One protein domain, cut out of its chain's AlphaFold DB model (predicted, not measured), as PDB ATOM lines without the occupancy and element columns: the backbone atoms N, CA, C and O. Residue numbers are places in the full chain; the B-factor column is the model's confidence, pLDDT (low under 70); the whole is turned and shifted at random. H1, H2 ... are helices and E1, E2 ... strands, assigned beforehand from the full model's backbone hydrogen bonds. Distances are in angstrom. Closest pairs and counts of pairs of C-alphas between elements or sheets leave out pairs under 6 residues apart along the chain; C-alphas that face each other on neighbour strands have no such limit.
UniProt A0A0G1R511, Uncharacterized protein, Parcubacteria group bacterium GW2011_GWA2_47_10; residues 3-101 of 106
ATOM      1  N   LYS A   3     -21.415 -16.427 -36.628       94.31
ATOM      2  CA  LYS A   3     -20.632 -17.294 -35.748       94.31
ATOM      3  C   LYS A   3     -19.244 -17.481 -36.346       94.31
ATOM      4  O   LYS A   3     -19.136 -17.639 -37.557       94.31
ATOM      5  N   TRP A   4     -18.237 -17.474 -35.484       95.69
ATOM      6  CA  TRP A   4     -16.872 -17.854 -35.807       95.69
ATOM      7  C   TRP A   4     -16.419 -18.926 -34.828       95.69
ATOM      8  O   TRP A   4     -16.664 -18.833 -33.623       95.69
ATOM      9  N   THR A   5     -15.778 -19.945 -35.367       95.50
ATOM     10  CA  THR A   5     -15.002 -20.919 -34.608       95.50
ATOM     11  C   THR A   5     -13.716 -20.286 -34.093       95.50
ATOM     12  O   THR A   5     -13.281 -19.233 -34.572       95.50
ATOM     13  N   HIS A   6     -13.086 -20.944 -33.126       93.19
ATOM     14  CA  HIS A   6     -11.772 -20.546 -32.631       93.19
ATOM     15  C   HIS A   6     -10.750 -20.326 -33.762       93.19
ATOM     16  O   HIS A   6     -10.128 -19.267 -33.834       93.19
ATOM     17  N   ASP A   7     -10.638 -21.275 -34.693       93.31
ATOM     18  CA  ASP A   7      -9.667 -21.206 -35.789       93.31
ATOM     19  C   ASP A   7      -9.964 -20.040 -36.743       93.31
ATOM     20  O   ASP A   7      -9.058 -19.312 -37.145       93.31
ATOM     21  N   GLU A   8     -11.240 -19.787 -37.054       95.25
ATOM     22  CA  GLU A   8     -11.635 -18.641 -37.881       95.25
ATOM     23  C   GLU A   8     -11.288 -17.300 -37.222       95.25
ATOM     24  O   GLU A   8     -10.862 -16.370 -37.908       95.25
ATOM     25  N   LEU A   9     -11.429 -17.192 -35.896       94.38
ATOM     26  CA  LEU A   9     -11.025 -15.998 -35.148       94.38
ATOM     27  C   LEU A   9      -9.512 -15.788 -35.218       94.38
ATOM     28  O   LEU A   9      -9.056 -14.662 -35.420       94.38
ATOM     29  N   HIS A  10      -8.731 -16.862 -35.102       92.06
ATOM     30  CA  HIS A  10      -7.281 -16.798 -35.265       92.06
ATOM     31  C   HIS A  10      -6.877 -16.375 -36.679       92.06
ATOM     32  O   HIS A  10      -6.060 -15.467 -36.818       92.06
ATOM     33  N   LEU A  11      -7.520 -16.918 -37.715       94.50
ATOM     34  CA  LEU A  11      -7.287 -16.510 -39.104       94.50
ATOM     35  C   LEU A  11      -7.643 -15.039 -39.365       94.50
ATOM     36  O   LEU A  11      -6.997 -14.385 -40.185       94.50
ATOM     37  N   LEU A  12      -8.673 -14.498 -38.703       93.31
ATOM     38  CA  LEU A  12      -8.989 -13.067 -38.779       93.31
ATOM     39  C   LEU A  12      -7.889 -12.220 -38.138       93.31
ATOM     40  O   LEU A  12      -7.457 -11.237 -38.733       93.31
ATOM     41  N   MET A  13      -7.407 -12.622 -36.961       93.19
ATOM     42  CA  MET A  13      -6.325 -11.916 -36.274       93.19
ATOM     43  C   MET A  13      -4.997 -12.012 -37.029       93.19
ATOM     44  O   MET A  13      -4.255 -11.044 -37.039       93.19
ATOM     45  N   GLU A  14      -4.681 -13.125 -37.696       91.94
ATOM     46  CA  GLU A  14      -3.446 -13.268 -38.486       91.94
ATOM     47  C   GLU A  14      -3.350 -12.285 -39.658       91.94
ATOM     48  O   GLU A  14      -2.250 -11.895 -40.050       91.94
ATOM     49  N   LYS A  15      -4.494 -11.852 -40.197       91.56
ATOM     50  CA  LYS A  15      -4.557 -10.859 -41.280       91.56
ATOM     51  C   LYS A  15      -4.283  -9.431 -40.800       91.56
ATOM     52  O   LYS A  15      -4.034  -8.561 -41.631       91.56
ATOM     53  N   ASP A  16      -4.307  -9.193 -39.491       93.12
ATOM     54  CA  ASP A  16      -4.003  -7.913 -38.855       93.12
ATOM     55  C   ASP A  16      -2.814  -8.085 -37.898       93.12
ATOM     56  O   ASP A  16      -2.917  -8.638 -36.801       93.12
ATOM     57  N   SER A  17      -1.649  -7.582 -38.305       90.81
ATOM     58  CA  SER A  17      -0.407  -7.744 -37.544       90.81
ATOM     59  C   SER A  17      -0.467  -7.136 -36.137       90.81
ATOM     60  O   SER A  17       0.190  -7.648 -35.224       90.81
ATOM     61  N   ALA A  18      -1.273  -6.091 -35.922       94.12
ATOM     62  CA  ALA A  18      -1.456  -5.492 -34.607       94.12
ATOM     63  C   ALA A  18      -2.327  -6.384 -33.714       94.12
ATOM     64  O   ALA A  18      -1.972  -6.622 -32.555       94.12
ATOM     65  N   LEU A  19      -3.428  -6.924 -34.246       93.56
ATOM     66  CA  LEU A  19      -4.280  -7.875 -33.528       93.56
ATOM     67  C   LEU A  19      -3.548  -9.177 -33.205       93.56
ATOM     68  O   LEU A  19      -3.616  -9.641 -32.065       93.56
ATOM     69  N   LYS A  20      -2.791  -9.733 -34.157       93.38
ATOM     70  CA  LYS A  20      -1.972 -10.928 -33.924       93.38
ATOM     71  C   LYS A  20      -0.981 -10.715 -32.784       93.38
ATOM     72  O   LYS A  20      -0.927 -11.529 -31.865       93.38
ATOM     73  N   LEU A  21      -0.262  -9.590 -32.789       94.81
ATOM     74  CA  LEU A  21       0.693  -9.260 -31.730       94.81
ATOM     75  C   LEU A  21       0.012  -9.121 -30.359       94.81
ATOM     76  O   LEU A  21       0.558  -9.573 -29.351       94.81
ATOM     77  N   LYS A  22      -1.176  -8.502 -30.297       94.31
ATOM     78  CA  LYS A  22      -1.964  -8.434 -29.056       94.31
ATOM     79  C   LYS A  22      -2.379  -9.837 -28.590       94.31
ATOM     80  O   LYS A  22      -2.223 -10.141 -27.410       94.31
ATOM     81  N   SER A  23      -2.857 -10.687 -29.499       92.75
ATOM     82  CA  SER A  23      -3.265 -12.067 -29.204       92.75
ATOM     83  C   SER A  23      -2.109 -12.893 -28.646       92.75
ATOM     84  O   SER A  23      -2.256 -13.523 -27.599       92.75
ATOM     85  N   ASP A  24      -0.927 -12.811 -29.259       93.44
ATOM     86  CA  ASP A  24       0.271 -13.521 -28.796       93.44
ATOM     87  C   ASP A  24       0.679 -13.090 -27.388       93.44
ATOM     88  O   ASP A  24       1.007 -13.922 -26.542       93.44
ATOM     89  N   ARG A  25       0.591 -11.787 -27.097       93.75
ATOM     90  CA  ARG A  25       0.854 -11.266 -25.752       93.75
ATOM     91  C   ARG A  25      -0.123 -11.818 -24.727       93.75
ATOM     92  O   ARG A  25       0.312 -12.117 -23.625       93.75
ATOM     93  N   VAL A  26      -1.409 -11.945 -25.060       92.25
ATOM     94  CA  VAL A  26      -2.410 -12.516 -24.144       92.25
ATOM     95  C   VAL A  26      -2.155 -14.007 -23.912       92.25
ATOM     96  O   VAL A  26      -2.213 -14.450 -22.767       92.25
ATOM     97  N   HIS A  27      -1.805 -14.763 -24.956       89.44
ATOM     98  CA  HIS A  27      -1.458 -16.184 -24.839       89.44
ATOM     99  C   HIS A  27      -0.174 -16.433 -24.039       89.44
ATOM    100  O   HIS A  27      -0.050 -17.469 -23.391       89.44
ATOM    101  N   ALA A  28       0.761 -15.483 -24.043       90.94
ATOM    102  CA  ALA A  28       1.985 -15.559 -23.252       90.94
ATOM    103  C   ALA A  28       1.776 -15.276 -21.749       90.94
ATOM    104  O   ALA A  28       2.695 -15.506 -20.962       90.94
ATOM    105  N   ILE A  29       0.608 -14.769 -21.328       86.56
ATOM    106  CA  ILE A  29       0.325 -14.498 -19.910       86.56
ATOM    107  C   ILE A  29       0.169 -15.834 -19.164       86.56
ATOM    108  O   ILE A  29      -0.674 -16.645 -19.554       86.56
ATOM    109  N   PRO A  30       0.914 -16.066 -18.065       85.81
ATOM    110  CA  PRO A  30       0.719 -17.238 -17.219       85.81
ATOM    111  C   PRO A  30      -0.718 -17.343 -16.692       85.81
ATOM    112  O   PRO A  30      -1.310 -16.365 -16.244       85.81
ATOM    113  N   GLN A  31      -1.276 -18.550 -16.725       87.19
ATOM    114  CA  GLN A  31      -2.662 -18.835 -16.340       87.19
ATOM    115  C   GLN A  31      -2.722 -19.731 -15.094       87.19
ATOM    116  O   GLN A  31      -3.361 -20.784 -15.096       87.19
ATOM    117  N   ILE A  32      -2.003 -19.337 -14.041       88.81
ATOM    118  CA  ILE A  32      -1.772 -20.170 -12.851       88.81
ATOM    119  C   ILE A  32      -3.022 -20.192 -11.962       88.81
ATOM    120  O   ILE A  32      -3.460 -21.246 -11.499       88.81
ATOM    121  N   SER A  33      -3.637 -19.032 -11.753       89.69
ATOM    122  CA  SER A  33      -4.838 -18.865 -10.937       89.69
ATOM    123  C   SER A  33      -6.126 -18.813 -11.769       89.69
ATOM    124  O   SER A  33      -6.132 -18.665 -12.994       89.69
ATOM    125  N   VAL A  34      -7.271 -18.963 -11.096       88.00
ATOM    126  CA  VAL A  34      -8.596 -18.772 -11.716       88.00
ATOM    127  C   VAL A  34      -8.769 -17.326 -12.187       88.00
ATOM    128  O   VAL A  34      -9.282 -17.105 -13.282       88.00
ATOM    129  N   ASP A  35      -8.305 -16.357 -11.399       88.31
ATOM    130  CA  ASP A  35      -8.448 -14.936 -11.718       88.31
ATOM    131  C   ASP A  35      -7.571 -14.526 -12.907       88.31
ATOM    132  O   ASP A  35      -8.031 -13.793 -13.781       88.31
ATOM    133  N   GLU A  36      -6.354 -15.065 -13.023       90.94
ATOM    134  CA  GLU A  36      -5.506 -14.853 -14.207       90.94
ATOM    135  C   GLU A  36      -6.124 -15.471 -15.464       90.94
ATOM    136  O   GLU A  36      -6.172 -14.824 -16.511       90.94
ATOM    137  N   ARG A  37      -6.675 -16.691 -15.365       90.56
ATOM    138  CA  ARG A  37      -7.420 -17.320 -16.471       90.56
ATOM    139  C   ARG A  37      -8.599 -16.465 -16.914       90.56
ATOM    140  O   ARG A  37      -8.802 -16.265 -18.110       90.56
ATOM    141  N   LYS A  38      -9.352 -15.931 -15.955       92.12
ATOM    142  CA  LYS A  38     -10.486 -15.044 -16.208       92.12
ATOM    143  C   LYS A  38     -10.050 -13.763 -16.911       92.12
ATOM    144  O   LYS A  38     -10.624 -13.411 -17.938       92.12
ATOM    145  N   GLN A  39      -9.010 -13.095 -16.411       92.00
ATOM    146  CA  GLN A  39      -8.470 -11.891 -17.043       92.00
ATOM    147  C   GLN A  39      -7.939 -12.167 -18.454       92.00
ATOM    148  O   GLN A  39      -8.187 -11.376 -19.363       92.00
ATOM    149  N   GLY A  40      -7.253 -13.294 -18.660       92.62
ATOM    150  CA  GLY A  40      -6.812 -13.734 -19.984       92.62
ATOM    151  C   GLY A  40      -7.990 -13.934 -20.938       92.62
ATOM    152  O   GLY A  40      -7.966 -13.433 -22.059       92.62
ATOM    153  N   LYS A  41      -9.066 -14.581 -20.475       92.62
ATOM    154  CA  LYS A  41     -10.289 -14.768 -21.267       92.62
ATOM    155  C   LYS A  41     -10.986 -13.452 -21.599       92.62
ATOM    156  O   LYS A  41     -11.374 -13.275 -22.747       92.62
ATOM    157  N   ILE A  42     -11.087 -12.518 -20.656       93.94
ATOM    158  CA  ILE A  42     -11.640 -11.175 -20.909       93.94
ATOM    159  C   ILE A  42     -10.842 -10.457 -22.003       93.94
ATOM    160  O   ILE A  42     -11.436  -9.964 -22.958       93.94
ATOM    161  N   LYS A  43      -9.505 -10.466 -21.915       94.06
ATOM    162  CA  LYS A  43      -8.638  -9.864 -22.941       94.06
ATOM    163  C   LYS A  43      -8.803 -10.542 -24.301       94.06
ATOM    164  O   LYS A  43      -8.890  -9.861 -25.315       94.06
ATOM    165  N   MET A  44      -8.903 -11.872 -24.341       93.06
ATOM    166  CA  MET A  44      -9.185 -12.582 -25.594       93.06
ATOM    167  C   MET A  44     -10.549 -12.206 -26.178       93.06
ATOM    168  O   MET A  44     -10.657 -12.060 -27.392       93.06
ATOM    169  N   MET A  45     -11.578 -12.005 -25.347       93.88
ATOM    170  CA  MET A  45     -12.887 -11.557 -25.834       93.88
ATOM    171  C   MET A  45     -12.826 -10.171 -26.456       93.88
ATOM    172  O   MET A  45     -13.431  -9.966 -27.502       93.88
ATOM    173  N   GLU A  46     -12.073  -9.241 -25.866       94.12
ATOM    174  CA  GLU A  46     -11.846  -7.923 -26.469       94.12
ATOM    175  C   GLU A  46     -11.241  -8.065 -27.871       94.12
ATOM    176  O   GLU A  46     -11.761  -7.489 -28.826       94.12
ATOM    177  N   LEU A  47     -10.218  -8.908 -28.023       94.50
ATOM    178  CA  LEU A  47      -9.575  -9.143 -29.318       94.50
ATOM    179  C   LEU A  47     -10.508  -9.799 -30.334       94.50
ATOM    180  O   LEU A  47     -10.537  -9.381 -31.487       94.50
ATOM    181  N   TYR A  48     -11.312 -10.779 -29.919       94.31
ATOM    182  CA  TYR A  48     -12.320 -11.373 -30.798       94.31
ATOM    183  C   TYR A  48     -13.374 -10.350 -31.213       94.31
ATOM    184  O   TYR A  48     -13.747 -10.309 -32.383       94.31
ATOM    185  N   THR A  49     -13.823  -9.490 -30.291       94.19
ATOM    186  CA  THR A  49     -14.783  -8.429 -30.619       94.19
ATOM    187  C   THR A  49     -14.204  -7.439 -31.629       94.19
ATOM    188  O   THR A  49     -14.906  -7.076 -32.570       94.19
ATOM    189  N   GLU A  50     -12.927  -7.072 -31.489       94.75
ATOM    190  CA  GLU A  50     -12.203  -6.198 -32.419       94.75
ATOM    191  C   GLU A  50     -12.071  -6.874 -33.796       94.75
ATOM    192  O   GLU A  50     -12.489  -6.303 -34.803       94.75
ATOM    193  N   ALA A  51     -11.618  -8.132 -33.833       93.69
ATOM    194  CA  ALA A  51     -11.401  -8.901 -35.061       93.69
ATOM    195  C   ALA A  51     -12.676  -9.099 -35.901       93.69
ATOM    196  O   ALA A  51     -12.618  -9.100 -37.130       93.69
ATOM    197  N   VAL A  52     -13.839  -9.260 -35.260       92.88
ATOM    198  CA  VAL A  52     -15.125  -9.457 -35.961       92.88
ATOM    199  C   VAL A  52     -15.937  -8.165 -36.127       92.88
ATOM    200  O   VAL A  52     -17.061  -8.205 -36.641       92.88
ATOM    201  N   GLY A  53     -15.412  -7.024 -35.664       92.81
ATOM    202  CA  GLY A  53     -16.112  -5.737 -35.678       92.81
ATOM    203  C   GLY A  53     -17.384  -5.719 -34.820       92.81
ATOM    204  O   GLY A  53     -18.389  -5.104 -35.187       92.81
ATOM    205  N   CYS A  54     -17.390  -6.443 -33.698       94.25
ATOM    206  CA  CYS A  54     -18.495  -6.451 -32.745       94.25
ATOM    207  C   CYS A  54     -18.524  -5.138 -31.948       94.25
ATOM    208  O   CYS A  54     -17.530  -4.732 -31.356       94.25
ATOM    209  N   LYS A  55     -19.695  -4.496 -31.876       92.88
ATOM    210  CA  LYS A  55     -19.894  -3.230 -31.144       92.88
ATOM    211  C   LYS A  55     -20.306  -3.425 -29.681       92.88
ATOM    212  O   LYS A  55     -20.557  -2.453 -28.982       92.88
ATOM    213  N   ARG A  56     -20.444  -4.675 -29.234       94.19
ATOM    214  CA  ARG A  56     -21.027  -5.039 -27.935       94.19
ATOM    215  C   ARG A  56     -20.035  -5.820 -27.079       94.19
ATOM    216  O   ARG A  56     -20.304  -6.933 -26.641       94.19
ATOM    217  N   VAL A  57     -18.858  -5.230 -26.880       93.38
ATOM    218  CA  VAL A  57     -17.762  -5.839 -26.113       93.38
ATOM    219  C   VAL A  57     -18.159  -6.133 -24.665       93.38
ATOM    220  O   VAL A  57     -17.777  -7.169 -24.125       93.38
ATOM    221  N   ASP A  58     -18.973  -5.274 -24.054       95.19
ATOM    222  CA  ASP A  58     -19.382  -5.437 -22.657       95.19
ATOM    223  C   ASP A  58     -20.251  -6.683 -22.454       95.19
ATOM    224  O   ASP A  58     -20.072  -7.385 -21.462       95.19
ATOM    225  N   GLU A  59     -21.098  -7.037 -23.432       94.88
ATOM    226  CA  GLU A  59     -21.875  -8.285 -23.402       94.88
ATOM    227  C   GLU A  59     -20.938  -9.506 -23.370       94.88
ATOM    228  O   GLU A  59     -21.119 -10.419 -22.560       94.88
ATOM    229  N   ALA A  60     -19.890  -9.497 -24.200       92.56
ATOM    230  CA  ALA A  60     -18.913 -10.582 -24.260       92.56
ATOM    231  C   ALA A  60     -18.064 -10.683 -22.981       92.56
ATOM    232  O   ALA A  60     -17.740 -11.788 -22.539       92.56
ATOM    233  N   LYS A  61     -17.729  -9.550 -22.352       94.31
ATOM    234  CA  LYS A  61     -17.033  -9.517 -21.056       94.31
ATOM    235  C   LYS A  61     -17.911 -10.050 -19.931       94.31
ATOM    236  O   LYS A  61     -17.469 -10.912 -19.174       94.31
ATOM    237  N   GLU A  62     -19.157  -9.583 -19.851       95.75
ATOM    238  CA  GLU A  62     -20.141 -10.052 -18.870       95.75
ATOM    239  C   GLU A  62     -20.364 -11.565 -18.997       95.75
ATOM    240  O   GLU A  62     -20.476 -12.270 -17.993       95.75
ATOM    241  N   PHE A  63     -20.352 -12.092 -20.222       95.19
ATOM    242  CA  PHE A  63     -20.466 -13.526 -20.449       95.19
ATOM    243  C   PHE A  63     -19.327 -14.302 -19.766       95.19
ATOM    244  O   PHE A  63     -19.578 -15.271 -19.048       95.19
ATOM    245  N   VAL A  64     -18.075 -13.859 -19.931       94.12
ATOM    246  CA  VAL A  64     -16.910 -14.487 -19.278       94.12
ATOM    247  C   VAL A  64     -17.013 -14.386 -17.758       94.12
ATOM    248  O   VAL A  64     -16.775 -15.369 -17.058       94.12
ATOM    249  N   GLU A  65     -17.408 -13.224 -17.241       94.19
ATOM    250  CA  GLU A  65     -17.653 -13.007 -15.811       94.19
ATOM    251  C   GLU A  65     -18.646 -14.032 -15.242       94.19
ATOM    252  O   GLU A  65     -18.354 -14.700 -14.243       94.19
ATOM    253  N   LYS A  66     -19.785 -14.222 -15.920       94.25
ATOM    254  CA  LYS A  66     -20.811 -15.203 -15.540       94.25
ATOM    255  C   LYS A  66     -20.290 -16.636 -15.601       94.25
ATOM    256  O   LYS A  66     -20.487 -17.385 -14.645       94.25
ATOM    257  N   VAL A  67     -19.574 -17.010 -16.664       92.88
ATOM    258  CA  VAL A  67     -18.988 -18.357 -16.803       92.88
ATOM    259  C   VAL A  67     -18.060 -18.673 -15.632       92.88
ATOM    260  O   VAL A  67     -18.218 -19.706 -14.981       92.88
ATOM    261  N   PHE A  68     -17.136 -17.771 -15.298       92.25
ATOM    262  CA  PHE A  68     -16.218 -17.987 -14.178       92.25
ATOM    263  C   PHE A  68     -16.934 -17.991 -12.819       92.25
ATOM    264  O   PHE A  68     -16.556 -18.762 -11.932       92.25
ATOM    265  N   ALA A  69     -17.994 -17.194 -12.648       92.25
ATOM    266  CA  ALA A  69     -18.828 -17.240 -11.448       92.25
ATOM    267  C   ALA A  69     -19.546 -18.593 -11.288       92.25
ATOM    268  O   ALA A  69     -19.608 -19.120 -10.174       92.25
ATOM    269  N   CYS A  70     -20.037 -19.184 -12.380       91.50
ATOM    270  CA  CYS A  70     -20.659 -20.509 -12.374       91.50
ATOM    271  C   CYS A  70     -19.643 -21.620 -12.112       91.50
ATOM    272  O   CYS A  70     -19.881 -22.454 -11.237       91.50
ATOM    273  N   MET A  71     -18.471 -21.571 -12.754       88.88
ATOM    274  CA  MET A  71     -17.379 -22.512 -12.488       88.88
ATOM    275  C   MET A  71     -16.961 -22.501 -11.011       88.88
ATOM    276  O   MET A  71     -16.792 -23.559 -10.412       88.88
ATOM    277  N   LYS A  72     -16.863 -21.317 -10.388       88.75
ATOM    278  CA  LYS A  72     -16.529 -21.183  -8.958       88.75
ATOM    279  C   LYS A  72     -17.566 -21.839  -8.036       88.75
ATOM    280  O   LYS A  72     -17.222 -22.254  -6.933       88.75
ATOM    281  N   ARG A  73     -18.825 -21.919  -8.472       90.38
ATOM    282  CA  ARG A  73     -19.942 -22.527  -7.730       90.38
ATOM    283  C   ARG A  73     -20.177 -23.999  -8.089       90.38
ATOM    284  O   ARG A  73     -21.077 -24.601  -7.517       90.38
ATOM    285  N   GLY A  74     -19.415 -24.561  -9.031       87.69
ATOM    286  CA  GLY A  74     -19.654 -25.909  -9.557       87.69
ATOM    287  C   GLY A  74     -20.966 -26.039 -10.340       87.69
ATOM    288  O   GLY A  74     -21.518 -27.131 -10.423       87.69
ATOM    289  N   ALA A  75     -21.491 -24.934 -10.877       88.00
ATOM    290  CA  ALA A  75     -22.718 -24.926 -11.667       88.00
ATOM    291  C   ALA A  75     -22.420 -25.162 -13.157       88.00
ATOM    292  O   ALA A  75     -21.387 -24.720 -13.663       88.00
ATOM    293  N   GLY A  76     -23.350 -25.817 -13.857       87.50
ATOM    294  CA  GLY A  76     -23.309 -25.962 -15.316       87.50
ATOM    295  C   GLY A  76     -23.399 -24.614 -16.039       87.50
ATOM    296  O   GLY A  76     -23.845 -23.620 -15.462       87.50
ATOM    297  N   LEU A  77     -22.956 -24.561 -17.295       90.31
ATOM    298  CA  LEU A  77     -22.891 -23.328 -18.096       90.31
ATOM    299  C   LEU A  77     -24.083 -23.166 -19.050       90.31
ATOM    300  O   LEU A  77     -24.248 -22.104 -19.650       90.31
ATOM    301  N   GLU A  78     -24.919 -24.198 -19.182       88.81
ATOM    302  CA  GLU A  78     -26.008 -24.300 -20.161       88.81
ATOM    303  C   GLU A  78     -26.971 -23.117 -20.037       88.81
ATOM    304  O   GLU A  78     -27.260 -22.437 -21.017       88.81
ATOM    305  N   HIS A  79     -27.359 -22.781 -18.805       89.88
ATOM    306  CA  HIS A  79     -28.265 -21.668 -18.532       89.88
ATOM    307  C   HIS A  79     -27.720 -20.302 -18.986       89.88
ATOM    308  O   HIS A  79     -28.503 -19.447 -19.394       89.88
ATOM    309  N   ILE A  80     -26.397 -20.082 -18.946       92.38
ATOM    310  CA  ILE A  80     -25.789 -18.826 -19.417       92.38
ATOM    311  C   ILE A  80     -25.836 -18.783 -20.945       92.38
ATOM    312  O   ILE A  80     -26.191 -17.758 -21.527       92.38
ATOM    313  N   HIS A  81     -25.496 -19.894 -21.603       89.56
ATOM    314  CA  HIS A  81     -25.580 -19.989 -23.059       89.56
ATOM    315  C   HIS A  81     -27.012 -19.745 -23.550       89.56
ATOM    316  O   HIS A  81     -27.214 -18.928 -24.450       89.56
ATOM    317  N   ASP A  82     -28.001 -20.372 -22.910       90.44
ATOM    318  CA  ASP A  82     -29.416 -20.213 -23.249       90.44
ATOM    319  C   ASP A  82     -29.914 -18.784 -23.002       90.44
ATOM    320  O   ASP A  82     -30.634 -18.226 -23.838       90.44
ATOM    321  N   GLU A  83     -29.500 -18.153 -21.895       94.25
ATOM    322  CA  GLU A  83     -29.819 -16.752 -21.599       94.25
ATOM    323  C   GLU A  83     -29.342 -15.835 -22.736       94.25
ATOM    324  O   GLU A  83     -30.121 -15.039 -23.272       94.25
ATOM    325  N   TYR A  84     -28.071 -15.957 -23.126       94.75
ATOM    326  CA  TYR A  84     -27.461 -15.099 -24.141       94.75
ATOM    327  C   TYR A  84     -28.008 -15.368 -25.541       94.75
ATOM    328  O   TYR A  84     -28.234 -14.423 -26.302       94.75
ATOM    329  N   ALA A  85     -28.269 -16.632 -25.879       90.31
ATOM    330  CA  ALA A  85     -28.905 -17.002 -27.136       90.31
ATOM    331  C   ALA A  85     -30.329 -16.428 -27.237       90.31
ATOM    332  O   ALA A  85     -30.669 -15.799 -28.241       90.31
ATOM    333  N   THR A  86     -31.132 -16.565 -26.175       94.00
ATOM    334  CA  THR A  86     -32.519 -16.072 -26.123       94.00
ATOM    335  C   THR A  86     -32.580 -14.550 -26.223       94.00
ATOM    336  O   THR A  86     -33.382 -14.000 -26.978       94.00
ATOM    337  N   LYS A  87     -31.695 -13.853 -25.501       95.00
ATOM    338  CA  LYS A  87     -31.616 -12.386 -25.506       95.00
ATOM    339  C   LYS A  87     -30.863 -11.810 -26.713       95.00
ATOM    340  O   LYS A  87     -30.784 -10.590 -26.837       95.00
ATOM    341  N   LYS A  88     -30.332 -12.654 -27.609       94.31
ATOM    342  CA  LYS A  88     -29.528 -12.244 -28.777       94.31
ATOM    343  C   LYS A  88     -28.348 -11.338 -28.388       94.31
ATOM    344  O   LYS A  88     -28.113 -10.304 -29.017       94.31
ATOM    345  N   LEU A  89     -27.627 -11.727 -27.339       95.38
ATOM    346  CA  LEU A  89     -26.440 -11.031 -26.836       95.38
ATOM    347  C   LEU A  89     -25.170 -11.630 -27.450       95.38
ATOM    348  O   LEU A  89     -25.084 -12.841 -27.675       95.38
ATOM    349  N   CYS A  90     -24.175 -10.795 -27.728       95.44
ATOM    350  CA  CYS A  90     -22.883 -11.226 -28.252       95.44
ATOM    351  C   CYS A  90     -22.078 -11.927 -27.155       95.44
ATOM    352  O   CYS A  90     -21.998 -11.439 -26.031       95.44
ATOM    353  N   HIS A  91     -21.505 -13.086 -27.468       95.12
ATOM    354  CA  HIS A  91     -20.806 -13.906 -26.477       95.12
ATOM    355  C   HIS A  91     -19.887 -14.943 -27.118       95.12
ATOM    356  O   HIS A  91     -19.887 -15.128 -28.334       95.12
ATOM    357  N   SER A  92     -19.140 -15.656 -26.276       90.25
ATOM    358  CA  SER A  92     -18.270 -16.759 -26.676       90.25
ATOM    359  C   SER A  92     -18.800 -18.096 -26.168       90.25
ATOM    360  O   SER A  92     -18.504 -18.491 -25.035       90.25
ATOM    361  N   PRO A  93     -19.612 -18.818 -26.962       82.12
ATOM    362  CA  PRO A  93     -20.040 -20.139 -26.552       82.12
ATOM    363  C   PRO A  93     -18.827 -21.069 -26.417       82.12
ATOM    364  O   PRO A  93     -17.861 -20.954 -27.170       82.12
ATOM    365  N   LEU A  94     -18.850 -21.968 -25.427       73.06
ATOM    366  CA  LEU A  94     -17.761 -22.920 -25.156       73.06
ATOM    367  C   LEU A  94     -16.383 -22.267 -24.885       73.06
ATOM    368  O   LEU A  94     -15.360 -22.945 -24.859       73.06
ATOM    369  N   GLY A  95     -16.349 -20.947 -24.660       74.69
ATOM    370  CA  GLY A  95     -15.182 -20.183 -24.217       74.69
ATOM    371  C   GLY A  95     -14.110 -19.893 -25.273       74.69
ATOM    372  O   GLY A  95     -13.112 -19.254 -24.920       74.69
ATOM    373  N   ASN A  96     -14.287 -20.355 -26.516       83.81
ATOM    374  CA  ASN A  96     -13.325 -20.182 -27.615       83.81
ATOM    375  C   ASN A  96     -13.962 -19.793 -28.961       83.81
ATOM    376  O   ASN A  96     -13.267 -19.198 -29.782       83.81
ATOM    377  N   ASP A  97     -15.246 -20.087 -29.180       92.06
ATOM    378  CA  ASP A  97     -15.999 -19.607 -30.348       92.06
ATOM    379  C   ASP A  97     -16.491 -18.175 -30.103       92.06
ATOM    380  O   ASP A  97     -16.459 -17.690 -28.976       92.06
ATOM    381  N   TYR A  98     -17.023 -17.500 -31.119       94.50
ATOM    382  CA  TYR A  98     -17.685 -16.208 -30.943       94.50
ATOM    383  C   TYR A  98     -19.000 -16.132 -31.720       94.50
ATOM    384  O   TYR A  98     -19.081 -16.528 -32.881       94.50
ATOM    385  N   VAL A  99     -20.037 -15.592 -31.084       95.00
ATOM    386  CA  VAL A  99     -21.355 -15.338 -31.673       95.00
ATOM    387  C   VAL A  99     -21.647 -13.846 -31.594       95.00
ATOM    388  O   VAL A  99     -21.707 -13.263 -30.512       95.00
ATOM    389  N   CYS A 100     -21.872 -13.228 -32.752       95.31
ATOM    390  CA  CYS A 100     -22.198 -11.811 -32.876       95.31
ATOM    391  C   CYS A 100     -23.635 -11.621 -33.373       95.31
ATOM    392  O   CYS A 100     -24.028 -12.115 -34.440       95.31
ATOM    393  N   PHE A 101     -24.408 -10.845 -32.619       94.81
ATOM    394  CA  PHE A 101     -25.761 -10.415 -32.971       94.81
ATOM    395  C   PHE A 101     -25.832  -8.951 -33.420       94.81
ATOM    396  O   PHE A 101     -26.923  -8.471 -33.715       94.81
TER     397      PHE A 101
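AT A GLANCE: This is residues 3 to 101 of the 106 residues of an uncharacterized protein of Parcubacteria group bacterium GW2011_GWA2_47_10 (UniProt A0A0G1R511). Four helices, H2 to H5, stand in a row, each running opposite to the one before, and H1 lies steeply tilted across the end of the row where H2 begins and H3 ends. After H5 the chain folds back to the short strand E1, beside the first printed residues. The 99 printed residues hold five named helices and then one named strand, and the class is mostly helix. The whole is compact, with a radius of gyration of the C-alphas of 13.2 A and spans of 38 by 33 by 20 A.

HOW THE PARTS SIT: H1, residues 6 to 14, and H2, residues 17 to 27, touch only at the corner, the closest C-alphas being those of Met 13 and Lys 20, 5.0 A apart. H3, residues 34 to 51, is the hub and touches three helices. With residues 48 to 51 alone it touches H1 at a steep tilt of 62 degrees, closest at the C-alphas of Met 13 and Ala 51, 6.0 A. H2 and H3 form a helical hairpin at a shallow tilt of 14 degrees, closest at the C-alphas of Val 26 and Gly 40, 6.2 A. H3 and H4, residues 57 to 72, form another at 25 degrees, closest at the C-alphas of Ile 42 and Lys 61, 5.6 A. H4 and H5, residues 78 to 86, form a third but only just touch, with 3 pairs of C-alphas within 8 A, closest at Lys 66 and Ile 80, 7.3 A. E1, residues 98 to 100, pairs with no named strand, but its residues 98 to 99 pair antiparallel with residues 3 to 4. In H1, H2, H3, H4 and H5 every O i to N i+4 pair is within hydrogen-bond range.

IN THESE COORDINATES: H1 begins at C-alpha 6, (-11.772, -20.546, -32.631), and is 12.5 A long; H2 is 15.3 A, H3 25.5 A, H4 23.0 A and H5 12.1 A. E1, 6.6 A long, ends at C-alpha 100, (-22.198, -11.811, -32.876).

THE WHOLE: The C-alphas farthest apart are those of Lys 15 and Arg 73, 38.7 A. The link from H5 to E1 is long, with 11 residues. The printed part has no cut, and no printed residue is under 70 in pLDDT.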